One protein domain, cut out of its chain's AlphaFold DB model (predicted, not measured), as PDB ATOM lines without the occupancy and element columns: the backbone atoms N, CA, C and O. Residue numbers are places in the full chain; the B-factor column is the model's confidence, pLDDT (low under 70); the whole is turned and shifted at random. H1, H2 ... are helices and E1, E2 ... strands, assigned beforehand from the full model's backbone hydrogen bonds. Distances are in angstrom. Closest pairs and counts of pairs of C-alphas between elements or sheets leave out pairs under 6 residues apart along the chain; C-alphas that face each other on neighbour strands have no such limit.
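AT A GLANCE: This is residues 27 to 147 of the 147 residues of an uncharacterized protein of Aegilops tauschii (UniProt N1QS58). Little regular structure is here: short helices and a two-strand antiparallel hairpin gather in one half, and residues 106 to 147 loop through the other without a named element. Residues 122 to 130 stick out. The 121 printed residues hold H1, E1, E2, H2, H3, H4 in order, class mixed, 32 residues in named elements; the whole is only just loose, close to compact, radius of gyration of the C-alphas 16.5 A, spans 45 by 39 by 23 A.

HOW THE PARTS SIT: Start at H1, residues 31 to 37. E1, residues 43 to 45, and E2, residues 51 to 54, form the hairpin; see N 44 and O 53, 2.9 A, within hydrogen-bond range. H2, residues 57 to 61, and H3, residues 64 to 67, touch only at the corner, closest C-alphas Cys 58 and Tyr 66, 4.7 A. H4, residues 82 to 90, only just touches H1, with 3 pairs of C-alphas within 8 A, the closest Ile 34 and Ala 90, 5.8 A. Every O i to N i+4 pair is within hydrogen-bond range in H1, H2 and H4; H3 is too short for one.

IN THESE COORDINATES: Find C-alpha 31 at (48.642, 41.194, -51.938), where H1 begins; H4, 12.7 A long, ends at C-alpha 90, (44.171, 35.078, -48.094).

THE WHOLE: The printed part has no cut; the link H3 to H4 is long. The pLDDT is under 70 at residues 27 to 32, 102 to 116 and 119 to 147.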
ATOM      1  N   GLU A  27      54.130  35.448 -42.722       46.81
ATOM      2  CA  GLU A  27      53.100  35.530 -43.740       46.81
ATOM      3  C   GLU A  27      53.105  36.974 -44.211       46.81
ATOM      4  O   GLU A  27      52.350  37.820 -43.745       46.81
ATOM      5  N   SER A  28      54.016  37.259 -45.148       45.72
ATOM      6  CA  SER A  28      53.828  38.384 -46.043       45.72
ATOM      7  C   SER A  28      52.453  38.170 -46.660       45.72
ATOM      8  O   SER A  28      52.257  37.179 -47.383       45.72
ATOM      9  N   ALA A  29      51.511  39.057 -46.352       47.53
ATOM     10  CA  ALA A  29      50.261  39.154 -47.075       47.53
ATOM     11  C   ALA A  29      50.593  39.048 -48.563       47.53
ATOM     12  O   ALA A  29      51.311  39.883 -49.122       47.53
ATOM     13  N   ARG A  30      50.144  37.980 -49.225       57.41
ATOM     14  CA  ARG A  30      50.238  37.947 -50.677       57.41
ATOM     15  C   ARG A  30      49.147  38.893 -51.151       57.41
ATOM     16  O   ARG A  30      48.032  38.458 -51.414       57.41
ATOM     17  N   MET A  31      49.480  40.178 -51.281       56.09
ATOM     18  CA  MET A  31      48.642  41.194 -51.938       56.09
ATOM     19  C   MET A  31      48.092  40.651 -53.270       56.09
ATOM     20  O   MET A  31      46.925  40.819 -53.612       56.09
ATOM     21  N   PHE A  32      48.921  39.868 -53.966       57.34
ATOM     22  CA  PHE A  32      48.555  39.161 -55.186       57.34
ATOM     23  C   PHE A  32      47.433  38.122 -54.993       57.34
ATOM     24  O   PHE A  32      46.606  37.943 -55.878       57.34
ATOM     25  N   THR A  33      47.358  37.428 -53.857       71.06
ATOM     26  CA  THR A  33      46.328  36.412 -53.603       71.06
ATOM     27  C   THR A  33      44.950  37.033 -53.398       71.06
ATOM     28  O   THR A  33      43.993  36.513 -53.965       71.06
ATOM     29  N   ILE A  34      44.844  38.147 -52.665       78.44
ATOM     30  CA  ILE A  34      43.555  38.835 -52.476       78.44
ATOM     31  C   ILE A  34      43.039  39.367 -53.814       78.44
ATOM     32  O   ILE A  34      41.899  39.098 -54.168       78.44
ATOM     33  N   ILE A  35      43.880  40.055 -54.596       84.50
ATOM     34  CA  ILE A  35      43.468  40.634 -55.886       84.50
ATOM     35  C   ILE A  35      42.986  39.551 -56.869       84.50
ATOM     36  O   ILE A  35      41.972  39.744 -57.534       84.50
ATOM     37  N   ASN A  36      43.664  38.397 -56.932       81.81
ATOM     38  CA  ASN A  36      43.269  37.299 -57.826       81.81
ATOM     39  C   ASN A  36      42.039  36.515 -57.346       81.81
ATOM     40  O   ASN A  36      41.340  35.935 -58.171       81.81
ATOM     41  N   LYS A  37      41.785  36.464 -56.033       82.94
ATOM     42  CA  LYS A  37      40.621  35.777 -55.446       82.94
ATOM     43  C   LYS A  37      39.459  36.724 -55.129       82.94
ATOM     44  O   LYS A  37      38.477  36.291 -54.529       82.94
ATOM     45  N   CYS A  38      39.575  37.996 -55.496       87.69
ATOM     46  CA  CYS A  38      38.555  38.994 -55.224       87.69
ATOM     47  C   CYS A  38      37.298  38.715 -56.051       87.69
ATOM     48  O   CYS A  38      37.366  38.584 -57.275       87.69
ATOM     49  N   GLU A  39      36.151  38.660 -55.381       88.38
ATOM     50  CA  GLU A  39      34.857  38.540 -56.043       88.38
ATOM     51  C   GLU A  39      34.570  39.772 -56.913       88.38
ATOM     52  O   GLU A  39      34.964  40.891 -56.581       88.38
ATOM     53  N   ALA A  40      33.858  39.582 -58.027       89.06
ATOM     54  CA  ALA A  40      33.559  40.655 -58.973       89.06
ATOM     55  C   ALA A  40      32.842  41.852 -58.319       89.06
ATOM     56  O   ALA A  40      33.171  42.994 -58.632       89.06
ATOM     57  N   THR A  41      31.932  41.587 -57.377       90.19
ATOM     58  CA  THR A  41      31.157  42.584 -56.611       90.19
ATOM     59  C   THR A  41      32.032  43.489 -55.741       90.19
ATOM     60  O   THR A  41      31.696  44.649 -55.524       90.19
ATOM     61  N   LEU A  42      33.175  42.980 -55.277       91.25
ATOM     62  CA  LEU A  42      34.143  43.708 -54.455       91.25
ATOM     63  C   LEU A  42      35.330  44.245 -55.266       91.25
ATOM     64  O   LEU A  42      36.148  45.015 -54.755       91.25
ATOM     65  N   SER A  43      35.453  43.823 -56.525       92.62
ATOM     66  CA  SER A  43      36.604  44.130 -57.365       92.62
ATOM     67  C   SER A  43      36.571  45.568 -57.879       92.62
ATOM     68  O   SER A  43      35.581  46.030 -58.441       92.62
ATOM     69  N   VAL A  44      37.698  46.262 -57.754       92.31
ATOM     70  CA  VAL A  44      37.933  47.545 -58.424       92.31
ATOM     71  C   VAL A  44      38.721  47.266 -59.689       92.31
ATOM     72  O   VAL A  44      39.808  46.687 -59.629       92.31
ATOM     73  N   LYS A  45      38.180  47.653 -60.842       92.31
ATOM     74  CA  LYS A  45      38.845  47.464 -62.133       92.31
ATOM     75  C   LYS A  45      39.797  48.618 -62.421       92.31
ATOM     76  O   LYS A  45      39.450  49.780 -62.244       92.31
ATOM     77  N   GLY A  46      41.006  48.276 -62.852       89.31
ATOM     78  CA  GLY A  46      41.974  49.234 -63.366       89.31
ATOM     79  C   GLY A  46      41.740  49.559 -64.848       89.31
ATOM     80  O   GLY A  46      40.879  48.950 -65.488       89.31
ATOM     81  N   PRO A  47      42.567  50.446 -65.430       85.69
ATOM     82  CA  PRO A  47      42.442  50.893 -66.823       85.69
ATOM     83  C   PRO A  47      42.510  49.757 -67.855       85.69
ATOM     84  O   PRO A  47      41.956  49.857 -68.941       85.69
ATOM     85  N   SER A  48      43.181  48.656 -67.508       86.44
ATOM     86  CA  SER A  48      43.336  47.464 -68.349       86.44
ATOM     87  C   SER A  48      42.211  46.430 -68.184       86.44
ATOM     88  O   SER A  48      42.337  45.310 -68.672       86.44
ATOM     89  N   GLY A  49      41.150  46.744 -67.430       85.81
ATOM     90  CA  GLY A  49      40.049  45.818 -67.126       85.81
ATOM     91  C   GLY A  49      40.397  44.714 -66.115       85.81
ATOM     92  O   GLY A  49      39.536  43.922 -65.726       85.81
ATOM     93  N   LYS A  50      41.647  44.660 -65.640       87.69
ATOM     94  CA  LYS A  50      42.081  43.750 -64.571       87.69
ATOM     95  C   LYS A  50      41.671  44.288 -63.203       87.69
ATOM     96  O   LYS A  50      41.574  45.499 -63.009       87.69
ATOM     97  N   THR A  51      41.446  43.392 -62.244       87.56
ATOM     98  CA  THR A  51      41.223  43.792 -60.849       87.56
ATOM     99  C   THR A  51      42.498  44.440 -60.306       87.56
ATOM    100  O   THR A  51      43.559  43.826 -60.329       87.56
ATOM    101  N   ALA A  52      42.388  45.686 -59.853       87.62
ATOM    102  CA  ALA A  52      43.474  46.471 -59.277       87.62
ATOM    103  C   ALA A  52      43.431  46.478 -57.740       87.62
ATOM    104  O   ALA A  52      44.475  46.549 -57.099       87.62
ATOM    105  N   ALA A  53      42.237  46.369 -57.150       86.75
ATOM    106  CA  ALA A  53      42.038  46.301 -55.705       86.75
ATOM    107  C   ALA A  53      40.774  45.499 -55.357       86.75
ATOM    108  O   ALA A  53      39.919  45.271 -56.217       86.75
ATOM    109  N   CYS A  54      40.662  45.087 -54.095       89.88
ATOM    110  CA  CYS A  54      39.482  44.424 -53.548       89.88
ATOM    111  C   CYS A  54      38.947  45.239 -52.371       89.88
ATOM    112  O   CYS A  54      39.675  45.449 -51.401       89.88
ATOM    113  N   ARG A  55      37.711  45.728 -52.473       92.38
ATOM    114  CA  ARG A  55      37.052  46.499 -51.412       92.38
ATOM    115  C   ARG A  55      36.504  45.572 -50.336       92.38
ATOM    116  O   ARG A  55      36.207  44.408 -50.599       92.38
ATOM    117  N   SER A  56      36.343  46.100 -49.127       91.19
ATOM    118  CA  SER A  56      35.654  45.366 -48.071       91.19
ATOM    119  C   SER A  56      34.148  45.290 -48.350       91.19
ATOM    120  O   SER A  56      33.587  46.096 -49.098       91.19
ATOM    121  N   ALA A  57      33.461  44.339 -47.716       92.31
ATOM    122  CA  ALA A  57      32.003  44.260 -47.793       92.31
ATOM    123  C   ALA A  57      31.324  45.510 -47.202       92.31
ATOM    124  O   ALA A  57      30.308  45.958 -47.728       92.31
ATOM    125  N   CYS A  58      31.901  46.112 -46.155       94.12
ATOM    126  CA  CYS A  58      31.396  47.366 -45.597       94.12
ATOM    127  C   CYS A  58      31.461  48.498 -46.631       94.12
ATOM    128  O   CYS A  58      30.476  49.203 -46.822       94.12
ATOM    129  N   ASP A  59      32.567  48.615 -47.367       93.62
ATOM    130  CA  ASP A  59      32.737  49.674 -48.368       93.62
ATOM    131  C   ASP A  59      31.752  49.569 -49.539       93.62
ATOM    132  O   ASP A  59      31.398  50.582 -50.148       93.62
ATOM    133  N   VAL A  60      31.361  48.346 -49.906       95.88
ATOM    134  CA  VAL A  60      30.482  48.092 -51.056       95.88
ATOM    135  C   VAL A  60      29.013  48.137 -50.661       95.88
ATOM    136  O   VAL A  60      28.221  48.781 -51.341       95.88
ATOM    137  N   PHE A  61      28.644  47.463 -49.572       94.62
ATOM    138  CA  PHE A  61      27.244  47.301 -49.185       94.62
ATOM    139  C   PHE A  61      26.784  48.330 -48.149       94.62
ATOM    140  O   PHE A  61      25.592  48.608 -48.069       94.62
ATOM    141  N   ASN A  62      27.705  48.881 -47.350       95.12
ATOM    142  CA  ASN A  62      27.448  49.886 -46.311       95.12
ATOM    143  C   ASN A  62      26.287  49.538 -45.355       95.12
ATOM    144  O   ASN A  62      25.585  50.418 -44.851       95.12
ATOM    145  N   THR A  63      26.074  48.249 -45.089       94.88
ATOM    146  CA  THR A  63      25.069  47.792 -44.126       94.88
ATOM    147  C   THR A  63      25.685  47.629 -42.746       94.88
ATOM    148  O   THR A  63      26.873  47.333 -42.595       94.88
ATOM    149  N   ASP A  64      24.856  47.764 -41.716       94.81
ATOM    150  CA  ASP A  64      25.306  47.661 -40.329       94.81
ATOM    151  C   ASP A  64      25.896  46.289 -39.988       94.81
ATOM    152  O   ASP A  64      26.801  46.213 -39.164       94.81
ATOM    153  N   GLN A  65      25.460  45.229 -40.672       92.62
ATOM    154  CA  GLN A  65      26.009  43.884 -40.511       92.62
ATOM    155  C   GLN A  65      27.446  43.763 -41.040       92.62
ATOM    156  O   GLN A  65      28.256  43.068 -40.435       92.62
ATOM    157  N   TYR A  66      27.782  44.417 -42.158       93.25
ATOM    158  CA  TYR A  66      29.141  44.365 -42.711       93.25
ATOM    159  C   TYR A  66      30.082  45.385 -42.073       93.25
ATOM    160  O   TYR A  66      31.286  45.149 -42.016       93.25
ATOM    161  N   CYS A  67      29.536  46.502 -41.598       94.50
ATOM    162  CA  CYS A  67      30.290  47.566 -40.942       94.50
ATOM    163  C   CYS A  67      30.315  47.444 -39.411       94.50
ATOM    164  O   CYS A  67      30.906  48.296 -38.755       94.50
ATOM    165  N   CYS A  68      29.657  46.429 -38.845       94.81
ATOM    166  CA  CYS A  68      29.510  46.216 -37.407       94.81
ATOM    167  C   CYS A  68      29.023  47.465 -36.643       94.81
ATOM    168  O   CYS A  68      29.647  47.918 -35.684       94.81
ATOM    169  N   ARG A  69      27.902  48.050 -37.086       94.50
ATOM    170  CA  ARG A  69      27.292  49.250 -36.476       94.50
ATOM    171  C   ARG A  69      25.967  48.929 -35.788       94.50
ATOM    172  O   ARG A  69      25.341  47.903 -36.053       94.50
ATOM    173  N   GLY A  70      25.512  49.830 -34.916       94.50
ATOM    174  CA  GLY A  70      24.202  49.736 -34.268       94.50
ATOM    175  C   GLY A  70      24.026  48.417 -33.514       94.50
ATOM    176  O   GLY A  70      24.785  48.114 -32.597       94.50
ATOM    177  N   LYS A  71      23.047  47.603 -33.930       93.62
ATOM    178  CA  LYS A  71      22.776  46.282 -33.326       93.62
ATOM    179  C   LYS A  71      23.902  45.260 -33.529       93.62
ATOM    180  O   LYS A  71      23.943  44.283 -32.796       93.62
ATOM    181  N   PHE A  72      24.798  45.496 -34.487       93.75
ATOM    182  CA  PHE A  72      26.004  44.701 -34.740       93.75
ATOM    183  C   PHE A  72      27.250  45.365 -34.127       93.75
ATOM    184  O   PHE A  72      28.373  45.061 -34.507       93.75
ATOM    185  N   GLY A  73      27.074  46.314 -33.204       92.44
ATOM    186  CA  GLY A  73      28.158  47.108 -32.631       92.44
ATOM    187  C   GLY A  73      29.056  46.368 -31.642       92.44
ATOM    188  O   GLY A  73      30.014  46.962 -31.173       92.44
ATOM    189  N   GLY A  74      28.774  45.111 -31.299       89.00
ATOM    190  CA  GLY A  74      29.604  44.296 -30.410       89.00
ATOM    191  C   GLY A  74      30.179  43.048 -31.092       89.00
ATOM    192  O   GLY A  74      29.571  42.532 -32.037       89.00
ATOM    193  N   PRO A  75      31.289  42.490 -30.577       88.00
ATOM    194  CA  PRO A  75      31.941  41.304 -31.144       88.00
ATOM    195  C   PRO A  75      31.041  40.059 -31.131       88.00
ATOM    196  O   PRO A  75      31.065  39.266 -32.063       88.00
ATOM    197  N   SER A  76      30.179  39.911 -30.119       91.12
ATOM    198  CA  SER A  76      29.176  38.836 -30.063       91.12
ATOM    199  C   SER A  76      28.017  39.030 -31.046       91.12
ATOM    200  O   SER A  76      27.305  38.081 -31.361       91.12
ATOM    201  N   THR A  77      27.817  40.258 -31.524       93.25
ATOM    202  CA  THR A  77      26.692  40.636 -32.389       93.25
ATOM    203  C   THR A  77      27.081  40.811 -33.853       93.25
ATOM    204  O   THR A  77      26.188  40.837 -34.689       93.25
ATOM    205  N   CYS A  78      28.374  40.891 -34.187       94.06
ATOM    206  CA  CYS A  78      28.869  40.989 -35.562       94.06
ATOM    207  C   CYS A  78      29.722  39.763 -35.920       94.06
ATOM    208  O   CYS A  78      30.941  39.787 -35.754       94.06
ATOM    209  N   PRO A  79      29.106  38.667 -36.385       92.81
ATOM    210  CA  PRO A  79      29.847  37.462 -36.724       92.81
ATOM    211  C   PRO A  79      30.609  37.603 -38.058       92.81
ATOM    212  O   PRO A  79      30.189  38.363 -38.938       92.81
ATOM    213  N   PRO A  80      31.668  36.798 -38.277       92.50
ATOM    214  CA  PRO A  80      32.369  36.745 -39.555       92.50
ATOM    215  C   PRO A  80      31.436  36.388 -40.719       92.50
ATOM    216  O   PRO A  80      30.733  35.373 -40.708       92.50
ATOM    217  N   THR A  81      31.500  37.183 -41.779       92.62
ATOM    218  CA  THR A  81      30.744  36.994 -43.025       92.62
ATOM    219  C   THR A  81      31.555  36.214 -44.067       92.62
ATOM    220  O   THR A  81      32.787  36.175 -43.970       92.62
ATOM    221  N   PRO A  82      30.920  35.625 -45.103       92.19
ATOM    222  CA  PRO A  82      31.640  34.953 -46.189       92.19
ATOM    223  C   PRO A  82      32.733  35.826 -46.822       92.19
ATOM    224  O   PRO A  82      33.816  35.327 -47.116       92.19
ATOM    225  N   TYR A  83      32.490  37.137 -46.939       91.19
ATOM    226  CA  TYR A  83      33.471  38.100 -47.433       91.19
ATOM    227  C   TYR A  83      34.679  38.219 -46.501       91.19
ATOM    228  O   TYR A  83      35.803  37.990 -46.937       91.19
ATOM    229  N   SER A  84      34.469  38.496 -45.208       90.19
ATOM    230  CA  SER A  84      35.577  38.608 -44.239       90.19
ATOM    231  C   SER A  84      36.424  37.331 -44.157       90.19
ATOM    232  O   SER A  84      37.651  37.398 -44.166       90.19
ATOM    233  N   LYS A  85      35.794  36.149 -44.220       90.06
ATOM    234  CA  LYS A  85      36.504  34.862 -44.228       90.06
ATOM    235  C   LYS A  85      37.442  34.729 -45.427       90.06
ATOM    236  O   LYS A  85      38.545  34.223 -45.267       90.06
ATOM    237  N   LYS A  86      37.067  35.240 -46.606       87.88
ATOM    238  CA  LYS A  86      37.947  35.236 -47.788       87.88
ATOM    239  C   LYS A  86      39.184  36.109 -47.601       87.88
ATOM    240  O   LYS A  86      40.274  35.701 -48.002       87.88
ATOM    241  N   PHE A  87      39.036  37.272 -46.968       87.25
ATOM    242  CA  PHE A  87      40.180  38.119 -46.626       87.25
ATOM    243  C   PHE A  87      41.098  37.427 -45.610       87.25
ATOM    244  O   PHE A  87      42.310  37.397 -45.821       87.25
ATOM    245  N   LYS A  88      40.531  36.775 -44.587       85.75
ATOM    246  CA  LYS A  88      41.297  36.004 -43.595       85.75
ATOM    247  C   LYS A  88      42.015  34.797 -44.203       85.75
ATOM    248  O   LYS A  88      43.183  34.573 -43.919       85.75
ATOM    249  N   GLU A  89      41.359  34.052 -45.093       84.69
ATOM    250  CA  GLU A  89      41.962  32.925 -45.827       84.69
ATOM    251  C   GLU A  89      43.165  33.364 -46.673       84.69
ATOM    252  O   GLU A  89      44.130  32.617 -46.837       84.69
ATOM    253  N   ALA A  90      43.098  34.559 -47.261       81.19
ATOM    254  CA  ALA A  90      44.171  35.078 -48.094       81.19
ATOM    255  C   ALA A  90      45.318  35.686 -47.274       81.19
ATOM    256  O   ALA A  90      46.461  35.674 -47.741       81.19
ATOM    257  N   CYS A  91      45.021  36.237 -46.094       79.00
ATOM    258  CA  CYS A  91      45.977  36.858 -45.177       79.00
ATOM    259  C   CYS A  91      45.621  36.510 -43.716       79.00
ATOM    260  O   CYS A  91      44.976  37.315 -43.044       79.00
ATOM    261  N   PRO A  92      46.051  35.340 -43.205       79.25
ATOM    262  CA  PRO A  92      45.685  34.876 -41.861       79.25
ATOM    263  C   PRO A  92      46.178  35.805 -40.746       79.25
ATOM    264  O   PRO A  92      45.485  35.994 -39.748       79.25
ATOM    265  N   SER A  93      47.338  36.426 -40.962       73.19
ATOM    266  CA  SER A  93      47.975  37.403 -40.073       73.19
ATOM    267  C   SER A  93      47.403  38.820 -40.164       73.19
ATOM    268  O   SER A  93      47.817  39.691 -39.403       73.19
ATOM    269  N   ALA A  94      46.478  39.084 -41.090       77.94
ATOM    270  CA  ALA A  94      45.812  40.373 -41.210       77.94
ATOM    271  C   ALA A  94      44.452  40.339 -40.512       77.94
ATOM    272  O   ALA A  94      43.885  39.277 -40.236       77.94
ATOM    273  N   TYR A  95      43.945  41.524 -40.212       84.00
ATOM    274  CA  TYR A  95      42.592  41.724 -39.724       84.00
ATOM    275  C   TYR A  95      41.643  41.804 -40.926       84.00
ATOM    276  O   TYR A  95      41.932  42.504 -41.899       84.00
ATOM    277  N   SER A  96      40.537  41.064 -40.890       87.31
ATOM    278  CA  SER A  96      39.640  40.893 -42.044       87.31
ATOM    279  C   SER A  96      38.280  41.594 -41.919       87.31
ATOM    280  O   SER A  96      37.603  41.795 -42.929       87.31
ATOM    281  N   TYR A  97      37.871  41.965 -40.703       89.19
ATOM    282  CA  TYR A  97      36.673  42.757 -40.384       89.19
ATOM    283  C   TYR A  97      36.813  43.375 -38.982       89.19
ATOM    284  O   TYR A  97      37.769  43.065 -38.288       89.19
ATOM    285  N   ALA A  98      35.876  44.222 -38.545       89.62
ATOM    286  CA  ALA A  98      36.017  45.041 -37.330       89.62
ATOM    287  C   ALA A  98      36.271  44.271 -36.014       89.62
ATOM    288  O   ALA A  98      36.924  44.804 -35.120       89.62
ATOM    289  N   TYR A  99      35.809  43.023 -35.897       89.00
ATOM    290  CA  TYR A  99      35.966  42.201 -34.689       89.00
ATOM    291  C   TYR A  99      36.685  40.876 -34.966       89.00
ATOM    292  O   TYR A  99      36.348  39.845 -34.383       89.00
ATOM    293  N   ASP A 100      37.628  40.873 -35.911       85.00
ATOM    294  CA  ASP A 100      38.481  39.707 -36.156       85.00
ATOM    295  C   ASP A 100      39.309  39.342 -34.912       85.00
ATOM    296  O   ASP A 100      39.540  40.154 -34.022       85.00
ATOM    297  N   ASP A 101      39.717  38.086 -34.813       76.38
ATOM    298  CA  ASP A 101      40.461  37.611 -33.653       76.38
ATOM    299  C   ASP A 101      41.840  38.311 -33.560       76.38
ATOM    300  O   ASP A 101      42.529  38.475 -34.579       76.38
ATOM    301  N   PRO A 102      42.279  38.719 -32.350       64.81
ATOM    302  CA  PRO A 102      43.528  39.446 -32.140       64.81
ATOM    303  C   PRO A 102      44.790  38.600 -32.351       64.81
ATOM    304  O   PRO A 102      45.883  39.116 -32.145       64.81
ATOM    305  N   SER A 103      44.706  37.346 -32.809       61.09
ATOM    306  CA  SER A 103      45.874  36.590 -33.302       61.09
ATOM    307  C   SER A 103      46.687  37.334 -34.374       61.09
ATOM    308  O   SER A 103      47.854  37.013 -34.589       61.09
ATOM    309  N   SER A 104      46.091  38.346 -35.013       52.59
ATOM    310  CA  SER A 104      46.733  39.273 -35.955       52.59
ATOM    311  C   SER A 104      47.257  40.581 -35.327       52.59
ATOM    312  O   SER A 104      47.826  41.414 -36.034       52.59
ATOM    313  N   LEU A 105      47.044  40.811 -34.028       61.81
ATOM    314  CA  LEU A 105      47.463  42.014 -33.303       61.81
ATOM    315  C   LEU A 105      48.699  41.708 -32.452       61.81
ATOM    316  O   LEU A 105      48.620  41.137 -31.366       61.81
ATOM    317  N   PHE A 106      49.859  42.128 -32.950       63.44
ATOM    318  CA  PHE A 106      51.119  42.048 -32.218       63.44
ATOM    319  C   PHE A 106      51.384  43.381 -31.525       63.44
ATOM    320  O   PHE A 106      51.605  44.391 -32.191       63.44
ATOM    321  N   GLN A 107      51.373  43.387 -30.193       60.47
ATOM    322  CA  GLN A 107      51.850  44.529 -29.417       60.47
ATOM    323  C   GLN A 107      53.367  44.440 -29.256       60.47
ATOM    324  O   GLN A 107      53.901  43.430 -28.802       60.47
ATOM    325  N   CYS A 108      54.051  45.516 -29.628       61.97
ATOM    326  CA  CYS A 108      55.502  45.634 -29.594       61.97
ATOM    327  C   CYS A 108      55.837  46.929 -28.832       61.97
ATOM    328  O   CYS A 108      55.245  47.971 -29.104       61.97
ATOM    329  N   SER A 109      56.741  46.870 -27.848       69.19
ATOM    330  CA  SER A 109      57.186  48.042 -27.075       69.19
ATOM    331  C   SER A 109      58.669  48.303 -27.335       69.19
ATOM    332  O   SER A 109      59.451  47.358 -27.412       69.19
ATOM    333  N   GLY A 110      59.046  49.573 -27.523       68.12
ATOM    334  CA  GLY A 110      60.434  49.962 -27.809       68.12
ATOM    335  C   GLY A 110      61.001  49.384 -29.113       68.12
ATOM    336  O   GLY A 110      62.180  49.049 -29.154       68.12
ATOM    337  N   ALA A 111      60.167  49.218 -30.146       68.19
ATOM    338  CA  ALA A 111      60.546  48.599 -31.415       68.19
ATOM    339  C   ALA A 111      60.573  49.609 -32.573       68.19
ATOM    340  O   ALA A 111      59.731  50.506 -32.640       68.19
ATOM    341  N   ASP A 112      61.491  49.392 -33.514       65.75
ATOM    342  CA  ASP A 112      61.482  50.024 -34.831       65.75
ATOM    343  C   ASP A 112      60.668  49.180 -35.823       65.75
ATOM    344  O   ASP A 112      60.705  47.947 -35.796       65.75
ATOM    345  N   TYR A 113      59.948  49.839 -36.735       61.41
ATOM    346  CA  TYR A 113      59.106  49.182 -37.737       61.41
ATOM    347  C   TYR A 113      59.579  49.509 -39.148       61.41
ATOM    348  O   TYR A 113      59.863  50.662 -39.469       61.41
ATOM    349  N   VAL A 114      59.574  48.508 -40.028       69.25
ATOM    350  CA  VAL A 114      59.761  48.716 -41.467       69.25
ATOM    351  C   VAL A 114      58.545  48.164 -42.196       69.25
ATOM    352  O   VAL A 114      58.191  46.990 -42.080       69.25
ATOM    353  N   VAL A 115      57.911  49.032 -42.973       69.88
ATOM    354  CA  VAL A 115      56.776  48.690 -43.826       69.88
ATOM    355  C   VAL A 115      57.310  48.394 -45.219       69.88
ATOM    356  O   VAL A 115      57.881  49.265 -45.866       69.88
ATOM    357  N   THR A 116      57.147  47.154 -45.680       69.00
ATOM    358  CA  THR A 116      57.585  46.740 -47.021       69.00
ATOM    359  C   THR A 116      56.382  46.516 -47.924       69.00
ATOM    360  O   THR A 116      55.566  45.624 -47.683       69.00
ATOM    361  N   PHE A 117      56.298  47.280 -49.010       74.06
ATOM    362  CA  PHE A 117      55.299  47.063 -50.050       74.06
ATOM    363  C   PHE A 117      55.768  45.979 -51.022       74.06
ATOM    364  O   PHE A 117      56.941  45.910 -51.379       74.06
ATOM    365  N   CYS A 118      54.845  45.118 -51.460       71.12
ATOM    366  CA  CYS A 118      55.121  44.075 -52.456       71.12
ATOM    367  C   CYS A 118      56.292  43.142 -52.089       71.12
ATOM    368  O   CYS A 118      57.053  42.729 -52.966       71.12
ATOM    369  N   ALA A 119      56.418  42.773 -50.809       64.19
ATOM    370  CA  ALA A 119      57.435  41.840 -50.329       64.19
ATOM    371  C   ALA A 119      57.316  40.481 -51.050       64.19
ATOM    372  O   ALA A 119      56.496  39.626 -50.710       64.19
ATOM    373  N   ASN A 120      58.117  40.281 -52.094       55.62
ATOM    374  CA  ASN A 120      58.157  39.038 -52.848       55.62
ATOM    375  C   ASN A 120      59.220  38.136 -52.215       55.62
ATOM    376  O   ASN A 120      60.358  38.565 -52.029       55.62
ATOM    377  N   ARG A 121      58.899  36.865 -51.931       52.16
ATOM    378  CA  ARG A 121      59.801  35.895 -51.262       52.16
ATOM    379  C   ARG A 121      61.123  35.586 -52.002       52.16
ATOM    380  O   ARG A 121      61.840  34.675 -51.604       52.16
ATOM    381  N   ARG A 122      61.443  36.305 -53.082       49.09
ATOM    382  CA  ARG A 122      62.716  36.209 -53.813       49.09
ATOM    383  C   ARG A 122      63.791  37.168 -53.296       49.09
ATOM    384  O   ARG A 122      64.957  36.956 -53.599       49.09
ATOM    385  N   GLY A 123      63.427  38.177 -52.506       44.34
ATOM    386  CA  GLY A 123      64.383  38.992 -51.762       44.34
ATOM    387  C   GLY A 123      64.502  38.450 -50.348       44.34
ATOM    388  O   GLY A 123      63.685  38.783 -49.495       44.34
ATOM    389  N   GLY A 124      65.482  37.581 -50.098       40.78
ATOM    390  CA  GLY A 124      65.861  37.260 -48.730       40.78
ATOM    391  C   GLY A 124      66.312  38.545 -48.045       40.78
ATOM    392  O   GLY A 124      67.391  39.047 -48.352       40.78
ATOM    393  N   ILE A 125      65.495  39.071 -47.133       44.75
ATOM    394  CA  ILE A 125      65.977  39.995 -46.110       44.75
ATOM    395  C   ILE A 125      67.000  39.179 -45.318       44.75
ATOM    396  O   ILE A 125      66.643  38.280 -44.552       44.75
ATOM    397  N   LYS A 126      68.287  39.383 -45.625       33.97
ATOM    398  CA  LYS A 126      69.370  38.783 -44.853       33.97
ATOM    399  C   LYS A 126      69.262  39.331 -43.436       33.97
ATOM    400  O   LYS A 126      69.020  40.516 -43.243       33.97
ATOM    401  N   ARG A 127      69.380  38.409 -42.485       50.12
ATOM    402  CA  ARG A 127      69.303  38.632 -41.044       50.12
ATOM    403  C   ARG A 127      70.065  39.895 -40.632       50.12
ATOM    404  O   ARG A 127      71.277  39.919 -40.767       50.12
ATOM    405  N   GLU A 128      69.329  40.842 -40.072       39.69
ATOM    406  CA  GLU A 128      69.686  41.589 -38.867       39.69
ATOM    407  C   GLU A 128      68.330  41.903 -38.209       39.69
ATOM    408  O   GLU A 128      67.546  42.667 -38.760       39.69
ATOM    409  N   SER A 129      67.996  41.183 -37.131       39.25
ATOM    410  CA  SER A 129      66.734  41.233 -36.358       39.25
ATOM    411  C   SER A 129      65.406  41.154 -37.142       39.25
ATOM    412  O   SER A 129      65.017  42.046 -37.883       39.25
ATOM    413  N   GLU A 130      64.682  40.056 -36.918       43.34
ATOM    414  CA  GLU A 130      63.309  39.778 -37.356       43.34
ATOM    415  C   GLU A 130      62.418  41.015 -37.535       43.34
ATOM    416  O   GLU A 130      61.837  41.544 -36.588       43.34
ATOM    417  N   LEU A 131      62.236  41.419 -38.788       39.31
ATOM    418  CA  LEU A 131      61.325  42.490 -39.123       39.31
ATOM    419  C   LEU A 131      59.881  41.977 -39.090       39.31
ATOM    420  O   LEU A 131      59.342  41.471 -40.078       39.31
ATOM    421  N   ARG A 132      59.268  42.066 -37.911       42.41
ATOM    422  CA  ARG A 132      57.848  41.795 -37.694       42.41
ATOM    423  C   ARG A 132      57.091  43.100 -37.914       42.41
ATOM    424  O   ARG A 132      57.322  44.084 -37.222       42.41
ATOM    425  N   VAL A 133      56.192  43.118 -38.893       39.19
ATOM    426  CA  VAL A 133      55.268  44.243 -39.070       39.19
ATOM    427  C   VAL A 133      54.231  44.142 -37.952       39.19
ATOM    428  O   VAL A 133      53.287  43.362 -38.056       39.19
ATOM    429  N   CYS A 134      54.437  44.870 -36.853       36.94
ATOM    430  CA  CYS A 134      53.420  45.019 -35.818       36.94
ATOM    431  C   CYS A 134      52.349  45.980 -36.361       36.94
ATOM    432  O   CYS A 134      52.659  47.102 -36.765       36.94
ATOM    433  N   SER A 135      51.096  45.526 -36.459       39.91
ATOM    434  CA  SER A 135      49.992  46.400 -36.867       39.91
ATOM    435  C   SER A 135      49.681  47.378 -35.740       39.91
ATOM    436  O   SER A 135      49.430  46.971 -34.607       39.91
ATOM    437  N   MET A 136      49.712  48.667 -36.075       40.94
ATOM    438  CA  MET A 136      49.452  49.773 -35.162       40.94
ATOM    439  C   MET A 136      47.993  49.767 -34.707       40.94
ATOM    440  O   MET A 136      47.104  50.140 -35.469       40.94
ATOM    441  N   LEU A 137      47.763  49.424 -33.444       34.50
ATOM    442  CA  LEU A 137      46.697  50.066 -32.688       34.50
ATOM    443  C   LEU A 137      47.365  51.054 -31.728       34.50
ATOM    444  O   LEU A 137      48.051  50.655 -30.794       34.50
ATOM    445  N   GLU A 138      47.226  52.328 -32.103       42.50
ATOM    446  CA  GLU A 138      47.443  53.568 -31.347       42.50
ATOM    447  C   GLU A 138      48.631  53.623 -30.370       42.50
ATOM    448  O   GLU A 138      48.494  53.240 -29.213       42.50
ATOM    449  N   GLN A 139      49.753  54.226 -30.806       31.88
ATOM    450  CA  GLN A 139      50.485  55.303 -30.095       31.88
ATOM    451  C   GLN A 139      51.715  55.807 -30.899       31.88
ATOM    452  O   GLN A 139      52.140  55.144 -31.846       31.88
ATOM    453  N   PRO A 140      52.242  57.022 -30.614       33.78
ATOM    454  CA  PRO A 140      52.955  57.859 -31.575       33.78
ATOM    455  C   PRO A 140      54.411  57.417 -31.719       33.78
ATOM    456  O   PRO A 140      55.283  57.858 -30.978       33.78
ATOM    457  N   ALA A 141      54.704  56.561 -32.688       36.41
ATOM    458  CA  ALA A 141      56.080  56.299 -33.087       36.41
ATOM    459  C   ALA A 141      56.261  56.692 -34.552       36.41
ATOM    460  O   ALA A 141      55.503  56.286 -35.429       36.41
ATOM    461  N   SER A 142      57.255  57.546 -34.789       33.38
ATOM    462  CA  SER A 142      57.628  58.106 -36.086       33.38
ATOM    463  C   SER A 142      57.869  57.005 -37.129       33.38
ATOM    464  O   SER A 142      58.932  56.391 -37.156       33.38
ATOM    465  N   VAL A 143      56.905  56.778 -38.023       35.69
ATOM    466  CA  VAL A 143      57.037  55.833 -39.142       35.69
ATOM    467  C   VAL A 143      57.954  56.441 -40.206       35.69
ATOM    468  O   VAL A 143      57.585  57.412 -40.866       35.69
ATOM    469  N   ARG A 144      59.146  55.869 -40.415       33.22
ATOM    470  CA  ARG A 144      59.955  56.141 -41.614       33.22
ATOM    471  C   ARG A 144      59.542  55.172 -42.718       33.22
ATOM    472  O   ARG A 144      59.825  53.982 -42.647       33.22
ATOM    473  N   ALA A 145      58.866  55.688 -43.740       27.12
ATOM    474  CA  ALA A 145      58.652  54.960 -44.983       27.12
ATOM    475  C   ALA A 145      59.921  55.058 -45.841       27.12
ATOM    476  O   ALA A 145      60.361  56.163 -46.158       27.12
ATOM    477  N   SER A 146      60.503  53.920 -46.215       32.31
ATOM    478  CA  SER A 146      61.532  53.867 -47.255       32.31
ATOM    479  C   SER A 146      60.844  53.557 -48.584       32.31
ATOM    480  O   SER A 146      60.258  52.482 -48.729       32.31
ATOM    481  N   LEU A 147      60.861  54.533 -49.493       32.19
ATOM    482  CA  LEU A 147      60.420  54.420 -50.889       32.19
ATOM    483  C   LEU A 147      61.544  53.855 -51.761       32.19
ATOM    484  O   LEU A 147      62.706  54.265 -51.540       32.19
TER     485      LEU A 147